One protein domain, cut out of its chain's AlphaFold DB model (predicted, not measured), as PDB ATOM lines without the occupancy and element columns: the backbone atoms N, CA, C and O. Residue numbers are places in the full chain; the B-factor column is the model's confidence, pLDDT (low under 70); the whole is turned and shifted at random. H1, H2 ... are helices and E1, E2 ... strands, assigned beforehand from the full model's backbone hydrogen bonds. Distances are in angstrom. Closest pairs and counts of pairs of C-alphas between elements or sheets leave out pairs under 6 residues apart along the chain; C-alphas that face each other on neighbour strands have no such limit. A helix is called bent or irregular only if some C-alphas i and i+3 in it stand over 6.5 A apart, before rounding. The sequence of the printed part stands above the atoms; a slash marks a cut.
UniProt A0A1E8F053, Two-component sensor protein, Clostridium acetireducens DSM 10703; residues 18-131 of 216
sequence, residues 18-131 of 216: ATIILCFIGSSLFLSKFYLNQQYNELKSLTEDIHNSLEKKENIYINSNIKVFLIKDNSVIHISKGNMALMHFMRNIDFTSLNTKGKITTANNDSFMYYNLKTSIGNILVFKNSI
ATOM      1  N   ALA A  18      77.677 112.141 180.114       94.31
ATOM      2  CA  ALA A  18      78.033 113.526 180.400       94.31
ATOM      3  C   ALA A  18      79.521 113.698 180.753       94.31
ATOM      4  O   ALA A  18      80.176 114.591 180.211       94.31
ATOM      5  N   THR A  19      80.082 112.836 181.609       92.00
ATOM      6  CA  THR A  19      81.508 112.893 181.970       92.00
ATOM      7  C   THR A  19      82.397 112.660 180.757       92.00
ATOM      8  O   THR A  19      83.409 113.336 180.597       92.00
ATOM      9  N   ILE A  20      82.007 111.759 179.858       90.62
ATOM     10  CA  ILE A  20      82.832 111.429 178.696       90.62
ATOM     11  C   ILE A  20      82.750 112.510 177.623       90.62
ATOM     12  O   ILE A  20      83.778 112.849 177.039       90.62
ATOM     13  N   ILE A  21      81.585 113.131 177.428       91.56
ATOM     14  CA  ILE A  21      81.459 114.336 176.598       91.56
ATOM     15  C   ILE A  21      82.380 115.439 177.133       91.56
ATOM     16  O   ILE A  21      83.141 116.030 176.366       91.56
ATOM     17  N   LEU A  22      82.375 115.673 178.446       92.69
ATOM     18  CA  LEU A  22      83.236 116.668 179.082       92.69
ATOM     19  C   LEU A  22      84.729 116.348 178.879       92.69
ATOM     20  O   LEU A  22      85.496 117.223 178.474       92.69
ATOM     21  N   CYS A  23      85.131 115.088 179.066       89.81
ATOM     22  CA  CYS A  23      86.494 114.625 178.794       89.81
ATOM     23  C   CYS A  23      86.884 114.796 177.321       89.81
ATOM     24  O   CYS A  23      88.023 115.157 177.029       89.81
ATOM     25  N   PHE A  24      85.964 114.563 176.384       89.25
ATOM     26  CA  PHE A  24      86.226 114.711 174.955       89.25
ATOM     27  C   PHE A  24      86.410 116.180 174.564       89.25
ATOM     28  O   PHE A  24      87.357 116.513 173.852       89.25
ATOM     29  N   ILE A  25      85.556 117.069 175.085       90.06
ATOM     30  CA  ILE A  25      85.668 118.520 174.892       90.06
ATOM     31  C   ILE A  25      86.996 119.024 175.459       90.06
ATOM     32  O   ILE A  25      87.755 119.682 174.745       90.06
ATOM     33  N   GLY A  26      87.314 118.664 176.707       87.44
ATOM     34  CA  GLY A  26      88.586 119.020 177.334       87.44
ATOM     35  C   GLY A  26      89.773 118.524 176.507       87.44
ATOM     36  O   GLY A  26      90.647 119.303 176.127       87.44
ATOM     37  N   SER A  27      89.766 117.249 176.123       86.69
ATOM     38  CA  SER A  27      90.834 116.671 175.303       86.69
ATOM     39  C   SER A  27      90.978 117.392 173.958       86.69
ATOM     40  O   SER A  27      92.084 117.729 173.553       86.69
ATOM     41  N   SER A  28      89.879 117.710 173.273       83.62
ATOM     42  CA  SER A  28      89.919 118.414 171.984       83.62
ATOM     43  C   SER A  28      90.540 119.816 172.090       83.62
ATOM     44  O   SER A  28      91.399 120.193 171.282       83.62
ATOM     45  N   LEU A  29      90.161 120.572 173.125       86.69
ATOM     46  CA  LEU A  29      90.602 121.954 173.322       86.69
ATOM     47  C   LEU A  29      92.048 122.061 173.821       86.69
ATOM     48  O   LEU A  29      92.796 122.925 173.354       86.69
ATOM     49  N   PHE A  30      92.445 121.206 174.766       86.81
ATOM     50  CA  PHE A  30      93.738 121.316 175.443       86.81
ATOM     51  C   PHE A  30      94.832 120.489 174.771       86.81
ATOM     52  O   PHE A  30      95.946 120.983 174.596       86.81
ATOM     53  N   LEU A  31      94.529 119.255 174.357       83.88
ATOM     54  CA  LEU A  31      95.545 118.297 173.917       83.88
ATOM     55  C   LEU A  31      96.238 118.767 172.638       83.88
ATOM     56  O   LEU A  31      97.462 118.772 172.554       83.88
ATOM     57  N   SER A  32      95.461 119.244 171.664       81.12
ATOM     58  CA  SER A  32      95.991 119.762 170.401       81.12
ATOM     59  C   SER A  32      96.978 120.917 170.622       81.12
ATOM     60  O   SER A  32      98.090 120.891 170.094       81.12
ATOM     61  N   LYS A  33      96.612 121.901 171.453       85.62
ATOM     62  CA  LYS A  33      97.467 123.049 171.787       85.62
ATOM     63  C   LYS A  33      98.697 122.632 172.590       85.62
ATOM     64  O   LYS A  33      99.799 123.071 172.269       85.62
ATOM     65  N   PHE A  34      98.516 121.772 173.590       86.94
ATOM     66  CA  PHE A  34      99.593 121.288 174.446       86.94
ATOM     67  C   PHE A  34     100.653 120.523 173.644       86.94
ATOM     68  O   PHE A  34     101.827 120.879 173.695       86.94
ATOM     69  N   TYR A  35     100.245 119.548 172.822       84.75
ATOM     70  CA  TYR A  35     101.173 118.776 171.987       84.75
ATOM     71  C   TYR A  35     101.902 119.638 170.957       84.75
ATOM     72  O   TYR A  35     103.084 119.415 170.696       84.75
ATOM     73  N   LEU A  36     101.217 120.618 170.354       85.38
ATOM     74  CA  LEU A  36     101.868 121.552 169.437       85.38
ATOM     75  C   LEU A  36     102.912 122.402 170.160       85.38
ATOM     76  O   LEU A  36     104.018 122.563 169.653       85.38
ATOM     77  N   ASN A  37     102.581 122.922 171.341       89.00
ATOM     78  CA  ASN A  37     103.516 123.720 172.123       89.00
ATOM     79  C   ASN A  37     104.733 122.897 172.563       89.00
ATOM     80  O   ASN A  37     105.862 123.349 172.399       89.00
ATOM     81  N   GLN A  38     104.507 121.668 173.032       88.62
ATOM     82  CA  GLN A  38     105.573 120.744 173.411       88.62
ATOM     83  C   GLN A  38     106.526 120.465 172.244       88.62
ATOM     84  O   GLN A  38     107.737 120.563 172.410       88.62
ATOM     85  N   GLN A  39     106.008 120.203 171.040       87.50
ATOM     86  CA  GLN A  39     106.866 119.981 169.870       87.50
ATOM     87  C   GLN A  39     107.672 121.212 169.464       87.50
ATOM     88  O   GLN A  39     108.813 121.074 169.028       87.50
ATOM     89  N   TYR A  40     107.111 122.414 169.611       90.88
ATOM     90  CA  TYR A  40     107.887 123.629 169.384       90.88
ATOM     91  C   TYR A  40     108.964 123.839 170.448       90.88
ATOM     92  O   TYR A  40     110.037 124.325 170.106       90.88
ATOM     93  N   ASN A  41     108.715 123.459 171.701       91.06
ATOM     94  CA  ASN A  41     109.728 123.513 172.755       91.06
ATOM     95  C   ASN A  41     110.856 122.503 172.504       91.06
ATOM     96  O   ASN A  41     112.020 122.855 172.650       91.06
ATOM     97  N   GLU A  42     110.529 121.288 172.056       89.12
ATOM     98  CA  GLU A  42     111.525 120.299 171.623       89.12
ATOM     99  C   GLU A  42     112.370 120.822 170.459       89.12
ATOM    100  O   GLU A  42     113.593 120.728 170.492       89.12
ATOM    101  N   LEU A  43     111.727 121.397 169.434       90.25
ATOM    102  CA  LEU A  43     112.432 121.996 168.303       90.25
ATOM    103  C   LEU A  43     113.330 123.151 168.745       90.25
ATOM    104  O   LEU A  43     114.458 123.245 168.271       90.25
ATOM    105  N   LYS A  44     112.852 124.005 169.656       92.62
ATOM    106  CA  LYS A  44     113.638 125.097 170.232       92.62
ATOM    107  C   LYS A  44     114.885 124.561 170.938       92.62
ATOM    108  O   LYS A  44     115.980 124.947 170.553       92.62
ATOM    109  N   SER A  45     114.711 123.646 171.895       90.62
ATOM    110  CA  SER A  45     115.814 123.033 172.651       90.62
ATOM    111  C   SER A  45     116.839 122.406 171.713       90.62
ATOM    112  O   SER A  45     118.025 122.682 171.811       90.62
ATOM    113  N   LEU A  46     116.373 121.639 170.728       89.00
ATOM    114  CA  LEU A  46     117.253 120.995 169.763       89.00
ATOM    115  C   LEU A  46     117.997 122.007 168.878       89.00
ATOM    116  O   LEU A  46     119.142 121.776 168.503       89.00
ATOM    117  N   THR A  47     117.362 123.130 168.539       89.50
ATOM    118  CA  THR A  47     118.019 124.205 167.783       89.50
ATOM    119  C   THR A  47     119.105 124.888 168.619       89.50
ATOM    120  O   THR A  47     120.175 125.184 168.091       89.50
ATOM    121  N   GLU A  48     118.856 125.107 169.912       90.69
ATOM    122  CA  GLU A  48     119.834 125.657 170.863       90.69
ATOM    123  C   GLU A  48     121.016 124.697 171.074       90.69
ATOM    124  O   GLU A  48     122.169 125.123 171.027       90.69
ATOM    125  N   ASP A  49     120.758 123.394 171.198       88.75
ATOM    126  CA  ASP A  49     121.806 122.371 171.305       88.75
ATOM    127  C   ASP A  49     122.695 122.344 170.053       88.75
ATOM    128  O   ASP A  49     123.923 122.363 170.149       88.75
ATOM    129  N   ILE A  50     122.084 122.379 168.862       88.19
ATOM    130  CA  ILE A  50     122.809 122.454 167.584       88.19
ATOM    131  C   ILE A  50     123.652 123.725 167.508       88.19
ATOM    132  O   ILE A  50     124.798 123.662 167.067       88.19
ATOM    133  N   HIS A  51     123.100 124.871 167.911       89.44
ATOM    134  CA  HIS A  51     123.832 126.132 167.922       89.44
ATOM    135  C   HIS A  51     125.101 126.026 168.771       89.44
ATOM    136  O   HIS A  51     126.190 126.324 168.280       89.44
ATOM    137  N   ASN A  52     124.966 125.520 169.998       87.62
ATOM    138  CA  ASN A  52     126.077 125.345 170.926       87.62
ATOM    139  C   ASN A  52     127.147 124.391 170.369       87.62
ATOM    140  O   ASN A  52     128.342 124.673 170.472       87.62
ATOM    141  N   SER A  53     126.744 123.277 169.748       86.19
ATOM    142  CA  SER A  53     127.687 122.339 169.128       86.19
ATOM    143  C   SER A  53     128.389 122.929 167.900       86.19
ATOM    144  O   SER A  53     129.578 122.675 167.705       86.19
ATOM    145  N   LEU A  54     127.698 123.743 167.090       84.94
ATOM    146  CA  LEU A  54     128.304 124.452 165.957       84.94
ATOM    147  C   LEU A  54     129.353 125.469 166.421       84.94
ATOM    148  O   LEU A  54     130.429 125.535 165.827       84.94
ATOM    149  N   GLU A  55     129.077 126.227 167.486       85.19
ATOM    150  CA  GLU A  55     130.046 127.175 168.054       85.19
ATOM    151  C   GLU A  55     131.286 126.464 168.611       85.19
ATOM    152  O   GLU A  55     132.415 126.901 168.376       85.19
ATOM    153  N   LYS A  56     131.093 125.327 169.289       87.81
ATOM    154  CA  LYS A  56     132.181 124.519 169.865       87.81
ATOM    155  C   LYS A  56     132.906 123.624 168.853       87.81
ATOM    156  O   LYS A  56     133.888 122.982 169.217       87.81
ATOM    157  N   LYS A  57     132.461 123.592 167.589       79.38
ATOM    158  CA  LYS A  57     132.961 122.698 166.522       79.38
ATOM    159  C   LYS A  57     132.904 121.209 166.902       79.38
ATOM    160  O   LYS A  57     133.770 120.426 166.511       79.38
ATOM    161  N   GLU A  58     131.885 120.819 167.657       80.31
ATOM    162  CA  GLU A  58     131.651 119.430 168.054       80.31
ATOM    163  C   GLU A  58     130.891 118.655 166.967       80.31
ATOM    164  O   GLU A  58     130.177 119.224 166.137       80.31
ATOM    165  N   ASN A  59     131.023 117.325 166.974       71.81
ATOM    166  CA  ASN A  59     130.268 116.468 166.061       71.81
ATOM    167  C   ASN A  59     128.780 116.458 166.429       71.81
ATOM    168  O   ASN A  59     128.402 116.077 167.535       71.81
ATOM    169  N   ILE A  60     127.932 116.807 165.463       72.50
ATOM    170  CA  ILE A  60     126.483 116.883 165.652       72.50
ATOM    171  C   ILE A  60     125.845 115.563 165.217       72.50
ATOM    172  O   ILE A  60     125.844 115.208 164.036       72.50
ATOM    173  N   TYR A  61     125.248 114.848 166.168       67.06
ATOM    174  CA  TYR A  61     124.432 113.673 165.880       67.06
ATOM    175  C   TYR A  61     122.987 114.098 165.623       67.06
ATOM    176  O   TYR A  61     122.205 114.309 166.546       67.06
ATOM    177  N   ILE A  62     122.621 114.230 164.348       68.75
ATOM    178  CA  ILE A  62     121.262 114.605 163.949       68.75
ATOM    179  C   ILE A  62     120.469 113.339 163.631       68.75
ATOM    180  O   ILE A  62     120.839 112.564 162.747       68.75
ATOM    181  N   ASN A  63     119.358 113.142 164.342       66.81
ATOM    182  CA  ASN A  63     118.405 112.071 164.064       66.81
ATOM    183  C   ASN A  63     117.867 112.196 162.624       66.81
ATOM    184  O   ASN A  63     117.538 113.292 162.178       66.81
ATOM    185  N   SER A  64     117.725 111.082 161.903       64.06
ATOM    186  CA  SER A  64     117.291 111.036 160.495       64.06
ATOM    187  C   SER A  64     115.939 111.714 160.223       64.06
ATOM    188  O   SER A  64     115.709 112.200 159.110       64.06
ATOM    189  N   ASN A  65     115.074 111.791 161.239       68.88
ATOM    190  CA  ASN A  65     113.753 112.425 161.182       68.88
ATOM    191  C   ASN A  65     113.774 113.953 161.354       68.88
ATOM    192  O   ASN A  65     112.727 114.598 161.246       68.88
ATOM    193  N   ILE A  66     114.943 114.526 161.645       76.31
ATOM    194  CA  ILE A  66     115.152 115.951 161.883       76.31
ATOM    195  C   ILE A  66     116.086 116.481 160.801       76.31
ATOM    196  O   ILE A  66     117.122 115.885 160.508       76.31
ATOM    197  N   LYS A  67     115.710 117.600 160.183       79.94
ATOM    198  CA  LYS A  67     116.521 118.252 159.151       79.94
ATOM    199  C   LYS A  67     116.957 119.617 159.628       79.94
ATOM    200  O   LYS A  67     116.154 120.354 160.187       79.94
ATOM    201  N   VAL A  68     118.228 119.928 159.415       83.94
ATOM    202  CA  VAL A  68     118.883 121.110 159.972       83.94
ATOM    203  C   VAL A  68     119.581 121.859 158.852       83.94
ATOM    204  O   VAL A  68     120.337 121.259 158.080       83.94
ATOM    205  N   PHE A  69     119.340 123.161 158.795       83.44
ATOM    206  CA  PHE A  69     119.897 124.075 157.813       83.44
ATOM    207  C   PHE A  69     120.504 125.271 158.522       83.44
ATOM    208  O   PHE A  69     119.911 125.811 159.451       83.44
ATOM    209  N   LEU A  70     121.670 125.691 158.055       84.19
ATOM    210  CA  LEU A  70     122.281 126.953 158.425       84.19
ATOM    211  C   LEU A  70     122.158 127.899 157.242       84.19
ATOM    212  O   LEU A  70     122.567 127.568 156.132       84.19
ATOM    213  N   ILE A  71     121.589 129.069 157.486       82.75
ATOM    214  CA  ILE A  71     121.401 130.092 156.469       82.75
ATOM    215  C   ILE A  71     122.300 131.261 156.797       82.75
ATOM    216  O   ILE A  71     122.120 131.930 157.816       82.75
ATOM    217  N   LYS A  72     123.268 131.490 155.920       81.25
ATOM    218  CA  LYS A  72     124.278 132.529 156.064       81.25
ATOM    219  C   LYS A  72     124.468 133.213 154.719       81.25
ATOM    220  O   LYS A  72     124.676 132.526 153.725       81.25
ATOM    221  N   ASP A  73     124.385 134.540 154.680       73.38
ATOM    222  CA  ASP A  73     124.669 135.343 153.481       73.38
ATOM    223  C   ASP A  73     123.905 134.860 152.228       73.38
ATOM    224  O   ASP A  73     124.484 134.639 151.168       73.38
ATOM    225  N   ASN A  74     122.593 134.616 152.365       71.19
ATOM    226  CA  ASN A  74     121.720 134.015 151.338       71.19
ATOM    227  C   ASN A  74     122.097 132.594 150.862       71.19
ATOM    228  O   ASN A  74     121.415 132.037 150.002       71.19
ATOM    229  N   SER A  75     123.124 131.968 151.440       72.94
ATOM    230  CA  SER A  75     123.467 130.564 151.209       72.94
ATOM    231  C   SER A  75     122.779 129.654 152.229       72.94
ATOM    232  O   SER A  75     122.700 129.973 153.416       72.94
ATOM    233  N   VAL A  76     122.269 128.511 151.762       77.06
ATOM    234  CA  VAL A  76     121.631 127.487 152.600       77.06
ATOM    235  C   VAL A  76     122.561 126.281 152.683       77.06
ATOM    236  O   VAL A  76     122.756 125.563 151.704       77.06
ATOM    237  N   ILE A  77     123.130 126.052 153.863       79.50
ATOM    238  CA  ILE A  77     124.038 124.944 154.158       79.50
ATOM    239  C   ILE A  77     123.246 123.860 154.884       79.50
ATOM    240  O   ILE A  77     122.696 124.082 155.962       79.50
ATOM    241  N   HIS A  78     123.183 122.665 154.306       78.31
ATOM    242  CA  HIS A  78     122.526 121.527 154.938       78.31
ATOM    243  C   HIS A  78     123.484 120.825 155.907       78.31
ATOM    244  O   HIS A  78     124.545 120.359 155.497       78.31
ATOM    245  N   ILE A  79     123.102 120.734 157.182       76.31
ATOM    246  CA  ILE A  79     123.950 120.153 158.237       76.31
ATOM    247  C   ILE A  79     123.606 118.673 158.475       76.31
ATOM    248  O   ILE A  79     124.463 117.881 158.865       76.31
ATOM    249  N   SER A  80     122.358 118.258 158.230       72.19
ATOM    250  CA  SER A  80     121.921 116.884 158.515       72.19
ATOM    251  C   SER A  80     122.310 115.879 157.421       72.19
ATOM    252  O   SER A  80     122.416 116.216 156.245       72.19
ATOM    253  N   LYS A  81     122.481 114.600 157.774       67.75
ATOM    254  CA  LYS A  81     122.625 113.526 156.778       67.75
ATOM    255  C   LYS A  81     121.230 113.050 156.333       67.75
ATOM    256  O   LYS A  81     120.443 112.570 157.147       67.75
ATOM    257  N   GLY A  82     120.901 113.166 155.039       58.12
ATOM    258  CA  GLY A  82     119.872 112.330 154.388       58.12
ATOM    259  C   GLY A  82     118.749 113.004 153.573       58.12
ATOM    260  O   GLY A  82     118.347 114.130 153.855       58.12
ATOM    261  N   ASN A  83     118.213 112.188 152.650       53.91
ATOM    262  CA  ASN A  83     117.051 112.253 151.738       53.91
ATOM    263  C   ASN A  83     116.889 113.436 150.758       53.91
ATOM    264  O   ASN A  83     116.406 114.508 151.109       53.91
ATOM    265  N   MET A  84     117.131 113.139 149.471       56.62
ATOM    266  CA  MET A  84     116.935 114.015 148.301       56.62
ATOM    267  C   MET A  84     115.502 114.562 148.139       56.62
ATOM    268  O   MET A  84     115.323 115.638 147.575       56.62
ATOM    269  N   ALA A  85     114.477 113.874 148.659       57.19
ATOM    270  CA  ALA A  85     113.070 114.264 148.501       57.19
ATOM    271  C   ALA A  85     112.732 115.642 149.108       57.19
ATOM    272  O   ALA A  85     111.934 116.393 148.551       57.19
ATOM    273  N   LEU A  86     113.370 116.007 150.225       61.34
ATOM    274  CA  LEU A  86     113.128 117.287 150.901       61.34
ATOM    275  C   LEU A  86     113.910 118.436 150.242       61.34
ATOM    276  O   LEU A  86     113.495 119.586 150.311       61.34
ATOM    277  N   MET A  87     114.989 118.119 149.520       62.75
ATOM    278  CA  MET A  87     115.809 119.094 148.794       62.75
ATOM    279  C   MET A  87     115.022 119.764 147.656       62.75
ATOM    280  O   MET A  87     115.164 120.963 147.431       62.75
ATOM    281  N   HIS A  88     114.135 119.014 146.987       63.41
ATOM    282  CA  HIS A  88     113.240 119.565 145.965       63.41
ATOM    283  C   HIS A  88     112.204 120.531 146.563       63.41
ATOM    284  O   HIS A  88     111.965 121.601 146.011       63.41
ATOM    285  N   PHE A  89     111.637 120.188 147.724       65.88
ATOM    286  CA  PHE A  89     110.691 121.045 148.443       65.88
ATOM    287  C   PHE A  89     111.324 122.363 148.898       65.88
ATOM    288  O   PHE A  89     110.714 123.424 148.796       65.88
ATOM    289  N   MET A  90     112.569 122.307 149.356       65.50
ATOM    290  CA  MET A  90     113.270 123.463 149.906       65.50
ATOM    291  C   MET A  90     113.693 124.499 148.879       65.50
ATOM    292  O   MET A  90     113.931 125.642 149.252       65.50
ATOM    293  N   ARG A  91     113.744 124.140 147.594       65.31
ATOM    294  CA  ARG A  91     114.124 125.075 146.529       65.31
ATOM    295  C   ARG A  91     113.132 126.231 146.363       65.31
ATOM    296  O   ARG A  91     113.509 127.275 145.847       65.31
ATOM    297  N   ASN A  92     111.890 126.043 146.809       64.81
ATOM    298  CA  ASN A  92     110.804 127.005 146.628       64.81
ATOM    299  C   ASN A  92     110.419 127.734 147.927       64.81
ATOM    300  O   ASN A  92     109.426 128.457 147.944       64.81
ATOM    301  N   ILE A  93     111.156 127.525 149.022       72.81
ATOM    302  CA  ILE A  93     110.884 128.184 150.302       72.81
ATOM    303  C   ILE A  93     111.771 129.420 150.397       72.81
ATOM    304  O   ILE A  93     112.995 129.312 150.378       72.81
ATOM    305  N   ASP A  94     111.159 130.591 150.549       74.81
ATOM    306  CA  ASP A  94     111.895 131.779 150.961       74.81
ATOM    307  C   ASP A  94     112.189 131.689 152.462       74.81
ATOM    308  O   ASP A  94     111.341 131.942 153.316       74.81
ATOM    309  N   PHE A  95     113.410 131.281 152.788       71.50
ATOM    310  CA  PHE A  95     113.823 131.110 154.173       71.50
ATOM    311  C   PHE A  95     114.064 132.426 154.918       71.50
ATOM    312  O   PHE A  95     114.128 132.427 156.149       71.50
ATOM    313  N   THR A  96     114.216 133.541 154.198       68.69
ATOM    314  CA  THR A  96     114.547 134.840 154.799       68.69
ATOM    315  C   THR A  96     113.333 135.499 155.457       68.69
ATOM    316  O   THR A  96     113.485 136.209 156.453       68.69
ATOM    317  N   SER A  97     112.126 135.181 154.981       75.94
ATOM    318  CA  SER A  97     110.848 135.661 155.519       75.94
ATOM    319  C   SER A  97     110.240 134.758 156.604       75.94
ATOM    320  O   SER A  97     109.155 135.042 157.117       75.94
ATOM    321  N   LEU A  98     110.921 133.678 157.006       81.06
ATOM    322  CA  LEU A  98     110.394 132.758 158.013       81.06
ATOM    323  C   LEU A  98     110.429 133.361 159.425       81.06
ATOM    324  O   LEU A  98     111.485 133.702 159.967       81.06
ATOM    325  N   ASN A  99     109.257 133.382 160.065       86.62
ATOM    326  CA  ASN A  99     109.092 133.693 161.489       86.62
ATOM    327  C   ASN A  99     109.859 132.706 162.395       86.62
ATOM    328  O   ASN A  99     110.390 131.700 161.937       86.62
ATOM    329  N   THR A 100     109.877 132.952 163.708       89.19
ATOM    330  CA  THR A 100     110.598 132.107 164.686       89.19
ATOM    331  C   THR A 100     110.136 130.651 164.714       89.19
ATOM    332  O   THR A 100     110.924 129.756 164.994       89.19
ATOM    333  N   LYS A 101     108.860 130.384 164.432       91.75
ATOM    334  CA  LYS A 101     108.310 129.031 164.335       91.75
ATOM    335  C   LYS A 101     107.083 129.009 163.440       91.75
ATOM    336  O   LYS A 101     106.376 130.010 163.333       91.75
ATOM    337  N   GLY A 102     106.790 127.856 162.852       89.00
ATOM    338  CA  GLY A 102     105.601 127.698 162.025       89.00
ATOM    339  C   GLY A 102     105.464 126.312 161.416       89.00
ATOM    340  O   GLY A 102     106.139 125.359 161.813       89.00
ATOM    341  N   LYS A 103     104.558 126.208 160.441       87.44
ATOM    342  CA  LYS A 103     104.350 124.999 159.645       87.44
ATOM    343  C   LYS A 103     104.449 125.329 158.166       87.44
ATOM    344  O   LYS A 103     103.968 126.376 157.751       87.44
ATOM    345  N   ILE A 104     105.017 124.415 157.392       83.75
ATOM    346  CA  ILE A 104     105.060 124.497 155.934       83.75
ATOM    347  C   ILE A 104     104.516 123.189 155.372       83.75
ATOM    348  O   ILE A 104     104.861 122.102 155.838       83.75
ATOM    349  N   THR A 105     103.637 123.302 154.390       80.31
ATOM    350  CA  THR A 105     103.053 122.180 153.658       80.31
ATOM    351  C   THR A 105     103.754 122.016 152.319       80.31
ATOM    352  O   THR A 105     103.919 122.982 151.578       80.31
ATOM    353  N   THR A 106     104.157 120.791 152.005       75.25
ATOM    354  CA  THR A 106     104.656 120.410 150.679       75.25
ATOM    355  C   THR A 106     103.516 120.286 149.670       75.25
ATOM    356  O   THR A 106     102.356 120.115 150.046       75.25
ATOM    357  N   ALA A 107     103.861 120.278 148.378       75.00
ATOM    358  CA  ALA A 107     102.929 119.963 147.292       75.00
ATOM    359  C   ALA A 107     102.274 118.572 147.444       75.00
ATOM    360  O   ALA A 107     101.131 118.382 147.041       75.00
ATOM    361  N   ASN A 108     102.961 117.630 148.100       72.69
ATOM    362  CA  ASN A 108     102.458 116.282 148.389       72.69
ATOM    363  C   ASN A 108     101.597 116.219 149.664       72.69
ATOM    364  O   ASN A 108     101.289 115.135 150.151       72.69
ATOM    365  N   ASN A 109     101.204 117.369 150.219       74.00
ATOM    366  CA  ASN A 109     100.389 117.498 151.428       74.00
ATOM    367  C   ASN A 109     101.073 117.034 152.733       74.00
ATOM    368  O   ASN A 109     100.450 117.016 153.802       74.00
ATOM    369  N   ASP A 110     102.373 116.730 152.689       76.62
ATOM    370  CA  ASP A 110     103.176 116.518 153.890       76.62
ATOM    371  C   ASP A 110     103.399 117.849 154.598       76.62
ATOM    372  O   ASP A 110     103.838 118.833 154.000       76.62
ATOM    373  N   SER A 111     103.095 117.876 155.891       80.06
ATOM    374  CA  SER A 111     103.224 119.059 156.736       80.06
ATOM    375  C   SER A 111     104.474 118.940 157.608       80.06
ATOM    376  O   SER A 111     104.633 117.956 158.337       80.06
ATOM    377  N   PHE A 112     105.330 119.956 157.595       82.88
ATOM    378  CA  PHE A 112     106.538 120.054 158.413       82.88
ATOM    379  C   PHE A 112     106.398 121.203 159.399       82.88
ATOM    380  O   PHE A 112     105.949 122.286 159.032       82.88
ATOM    381  N   MET A 113     106.768 120.974 160.655       88.56
ATOM    382  CA  MET A 113     106.950 122.055 161.621       88.56
ATOM    383  C   MET A 113     108.391 122.531 161.557       88.56
ATOM    384  O   MET A 113     109.292 121.718 161.340       88.56
ATOM    385  N   TYR A 114     108.598 123.825 161.773       89.06
ATOM    386  CA  TYR A 114     109.932 124.398 161.825       89.06
ATOM    387  C   TYR A 114     110.123 125.330 163.016       89.06
ATOM    388  O   TYR A 114     109.169 125.938 163.514       89.06
ATOM    389  N   TYR A 115     111.379 125.441 163.437       92.06
ATOM    390  CA  TYR A 115     111.862 126.457 164.361       92.06
ATOM    391  C   TYR A 115     113.082 127.141 163.743       92.06
ATOM    392  O   TYR A 115     113.946 126.473 163.174       92.06
ATOM    393  N   ASN A 116     113.101 128.469 163.801       91.19
ATOM    394  CA  ASN A 116     114.121 129.332 163.224       91.19
ATOM    395  C   ASN A 116     114.772 130.149 164.344       91.19
ATOM    396  O   ASN A 116     114.136 131.036 164.924       91.19
ATOM    397  N   LEU A 117     116.037 129.848 164.631       90.88
ATOM    398  CA  LEU A 117     116.849 130.567 165.602       90.88
ATOM    399  C   LEU A 117     117.831 131.484 164.869       90.88
ATOM    400  O   LEU A 117     118.696 131.019 164.129       90.88
ATOM    401  N   LYS A 118     117.710 132.792 165.099       89.25
ATOM    402  CA  LYS A 118     118.657 133.785 164.579       89.25
ATOM    403  C   LYS A 118     119.887 133.825 165.485       89.25
ATOM    404  O   LYS A 118     119.737 134.083 166.677       89.25
ATOM    405  N   THR A 119     121.074 133.578 164.935       86.94
ATOM    406  CA  THR A 119     122.339 133.545 165.693       86.94
ATOM    407  C   THR A 119     123.429 134.372 165.006       86.94
ATOM    408  O   THR A 119     123.256 134.822 163.873       86.94
ATOM    409  N   SER A 120     124.566 134.561 165.681       85.69
ATOM    410  CA  SER A 120     125.750 135.269 165.166       85.69
ATOM    411  C   SER A 120     126.377 134.595 163.934       85.69
ATOM    412  O   SER A 120     126.926 135.274 163.068       85.69
ATOM    413  N   ILE A 121     126.273 133.267 163.830       82.94
ATOM    414  CA  ILE A 121     126.827 132.461 162.730       82.94
ATOM    415  C   ILE A 121     125.862 132.298 161.543       82.94
ATOM    416  O   ILE A 121     126.238 131.716 160.524       82.94
ATOM    417  N   GLY A 122     124.636 132.810 161.665       84.81
ATOM    418  CA  GLY A 122     123.557 132.667 160.688       84.81
ATOM    419  C   GLY A 122     122.249 132.191 161.324       84.81
ATOM    420  O   GLY A 122     122.149 131.994 162.536       84.81
ATOM    421  N   ASN A 123     121.215 131.992 160.514       87.56
ATOM    422  CA  ASN A 123     119.940 131.458 160.991       87.56
ATOM    423  C   ASN A 123     119.977 129.929 160.976       87.56
ATOM    424  O   ASN A 123     120.220 129.327 159.930       87.56
ATOM    425  N   ILE A 124     119.710 129.300 162.118       88.56
ATOM    426  CA  ILE A 124     119.606 127.846 162.236       88.56
ATOM    427  C   ILE A 124     118.131 127.470 162.121       88.56
ATOM    428  O   ILE A 124     117.311 127.832 162.965       88.56
ATOM    429  N   LEU A 125     117.802 126.730 161.067       88.50
ATOM    430  CA  LEU A 125     116.466 126.223 160.798       88.50
ATOM    431  C   LEU A 125     116.402 124.720 160.990       88.50
ATOM    432  O   LEU A 125     117.111 123.956 160.335       88.50
ATOM    433  N   VAL A 126     115.482 124.301 161.850       88.94
ATOM    434  CA  VAL A 126     115.212 122.896 162.133       88.94
ATOM    435  C   VAL A 126     113.811 122.551 161.658       88.94
ATOM    436  O   VAL A 126     112.847 123.200 162.054       88.94
ATOM    437  N   PHE A 127     113.696 121.498 160.851       85.75
ATOM    438  CA  PHE A 127     112.436 120.926 160.388       85.75
ATOM    439  C   PHE A 127     112.197 119.553 161.013       85.75
ATOM    440  O   PHE A 127     113.090 118.703 161.056       85.75
ATOM    441  N   LYS A 128     110.950 119.311 161.420       84.00
ATOM    442  CA  LYS A 128     110.454 118.010 161.886       84.00
ATOM    443  C   LYS A 128     109.138 117.697 161.190       84.00
ATOM    444  O   LYS A 128     108.269 118.560 161.044       84.00
ATOM    445  N   ASN A 129     108.983 116.453 160.744       77.81
ATOM    446  CA  ASN A 129     107.729 116.004 160.151       77.81
ATOM    447  C   ASN A 129     106.605 116.099 161.196       77.81
ATOM    448  O   ASN A 129     106.783 115.700 162.343       77.81
ATOM    449  N   SER A 130     105.453 116.633 160.800       69.94
ATOM    450  CA  SER A 130     104.298 116.797 161.678       69.94
ATOM    451  C   SER A 130     103.409 115.537 161.751       69.94
ATOM    452  O   SER A 130     102.563 115.428 162.629       69.94
ATOM    453  N   ILE A 131     103.629 114.512 160.922       65.62
ATOM    454  CA  ILE A 131     102.906 113.224 161.000       65.62
ATOM    455  C   ILE A 131     102.765 112.655 162.434       65.62
ATOM    456  O   ILE A 131     101.652 112.232 162.769       65.62
TER     457      ILE A 131
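This is residues 18 to 131 of the 216 residues of the protein "Two-component sensor protein" of Clostridium acetireducens DSM 10703 (UniProt A0A1E8F053). What does the model look like? A long bent helix, H1, runs slantwise over one face of a strongly twisted, curled antiparallel sheet of five strands, and its residues 18 to 35 stick out as a free arm; the short helix H2 only grazes the sheet. What is it made of? The 114 printed residues, of mixed class, have two named helices and five named strands along the chain as H1 E1 E2 H2 E3 E4 E5, with sheet order E2 E1 E5 E4 E3. How compact is it? It is only just loose, close to compact, with a radius of gyration of the C-alphas of 16.5 A and spans of 57 by 33 by 25 A.

Where is H1? Assigned by its hydrogen bonds as one helix, residues 18 to 56, it begins at C-alpha 18 (78.033, 113.526, 180.400) but is bent, C-alphas 29 and 32 being 6.5 A apart. Its arms are H1a, residues 18 to 29, 16.7 A, and H1b, residues 32 to 56, 36.5 A. What follows? E1 is residues 66 to 72, E2 75 to 78, H2 84 to 90 and E3 101 to 105. E4, 111 to 119, measures 25.6 A, and E5, 122 to 129, 23.0 A, ending at C-alpha 129 (107.729, 116.004, 160.151).

How does H1 meet the sheet? H1b is on one face, two layers, at a height over the sheet of 8.4 A; it touches E4, closest C-alphas Leu 43 and Tyr 115, 6.0 A. H1a is not on it. Which strands pair? E3, E4 and E5 form a meander, each the antiparallel neighbour of the one before, with N 104 and O 112 at 2.8 A and N 124 and O 117 at 2.8 A. E1 and E5 are antiparallel neighbours, with N 69 and O 125 within hydrogen-bond range at 2.8 A, and E1 and E2 are a hairpin, with N 70 and O 77 within that range at 2.8 A. Are the helix backbones complete? In H1a and H1b every O i to N i+4 pair is within hydrogen-bond range; in H2 1 of 3 is, and 3 of 4 O i to N i+3 pairs.

How large is it? The two C-alphas farthest apart, Ala 18 and Asp 73, are 58.1 A apart. Is it unbroken? The printed part has no cut, and no link is long. Where is confidence low? pLDDT is under 70 at residues 61 to 65, 81 to 92, 96 and 130 to 131.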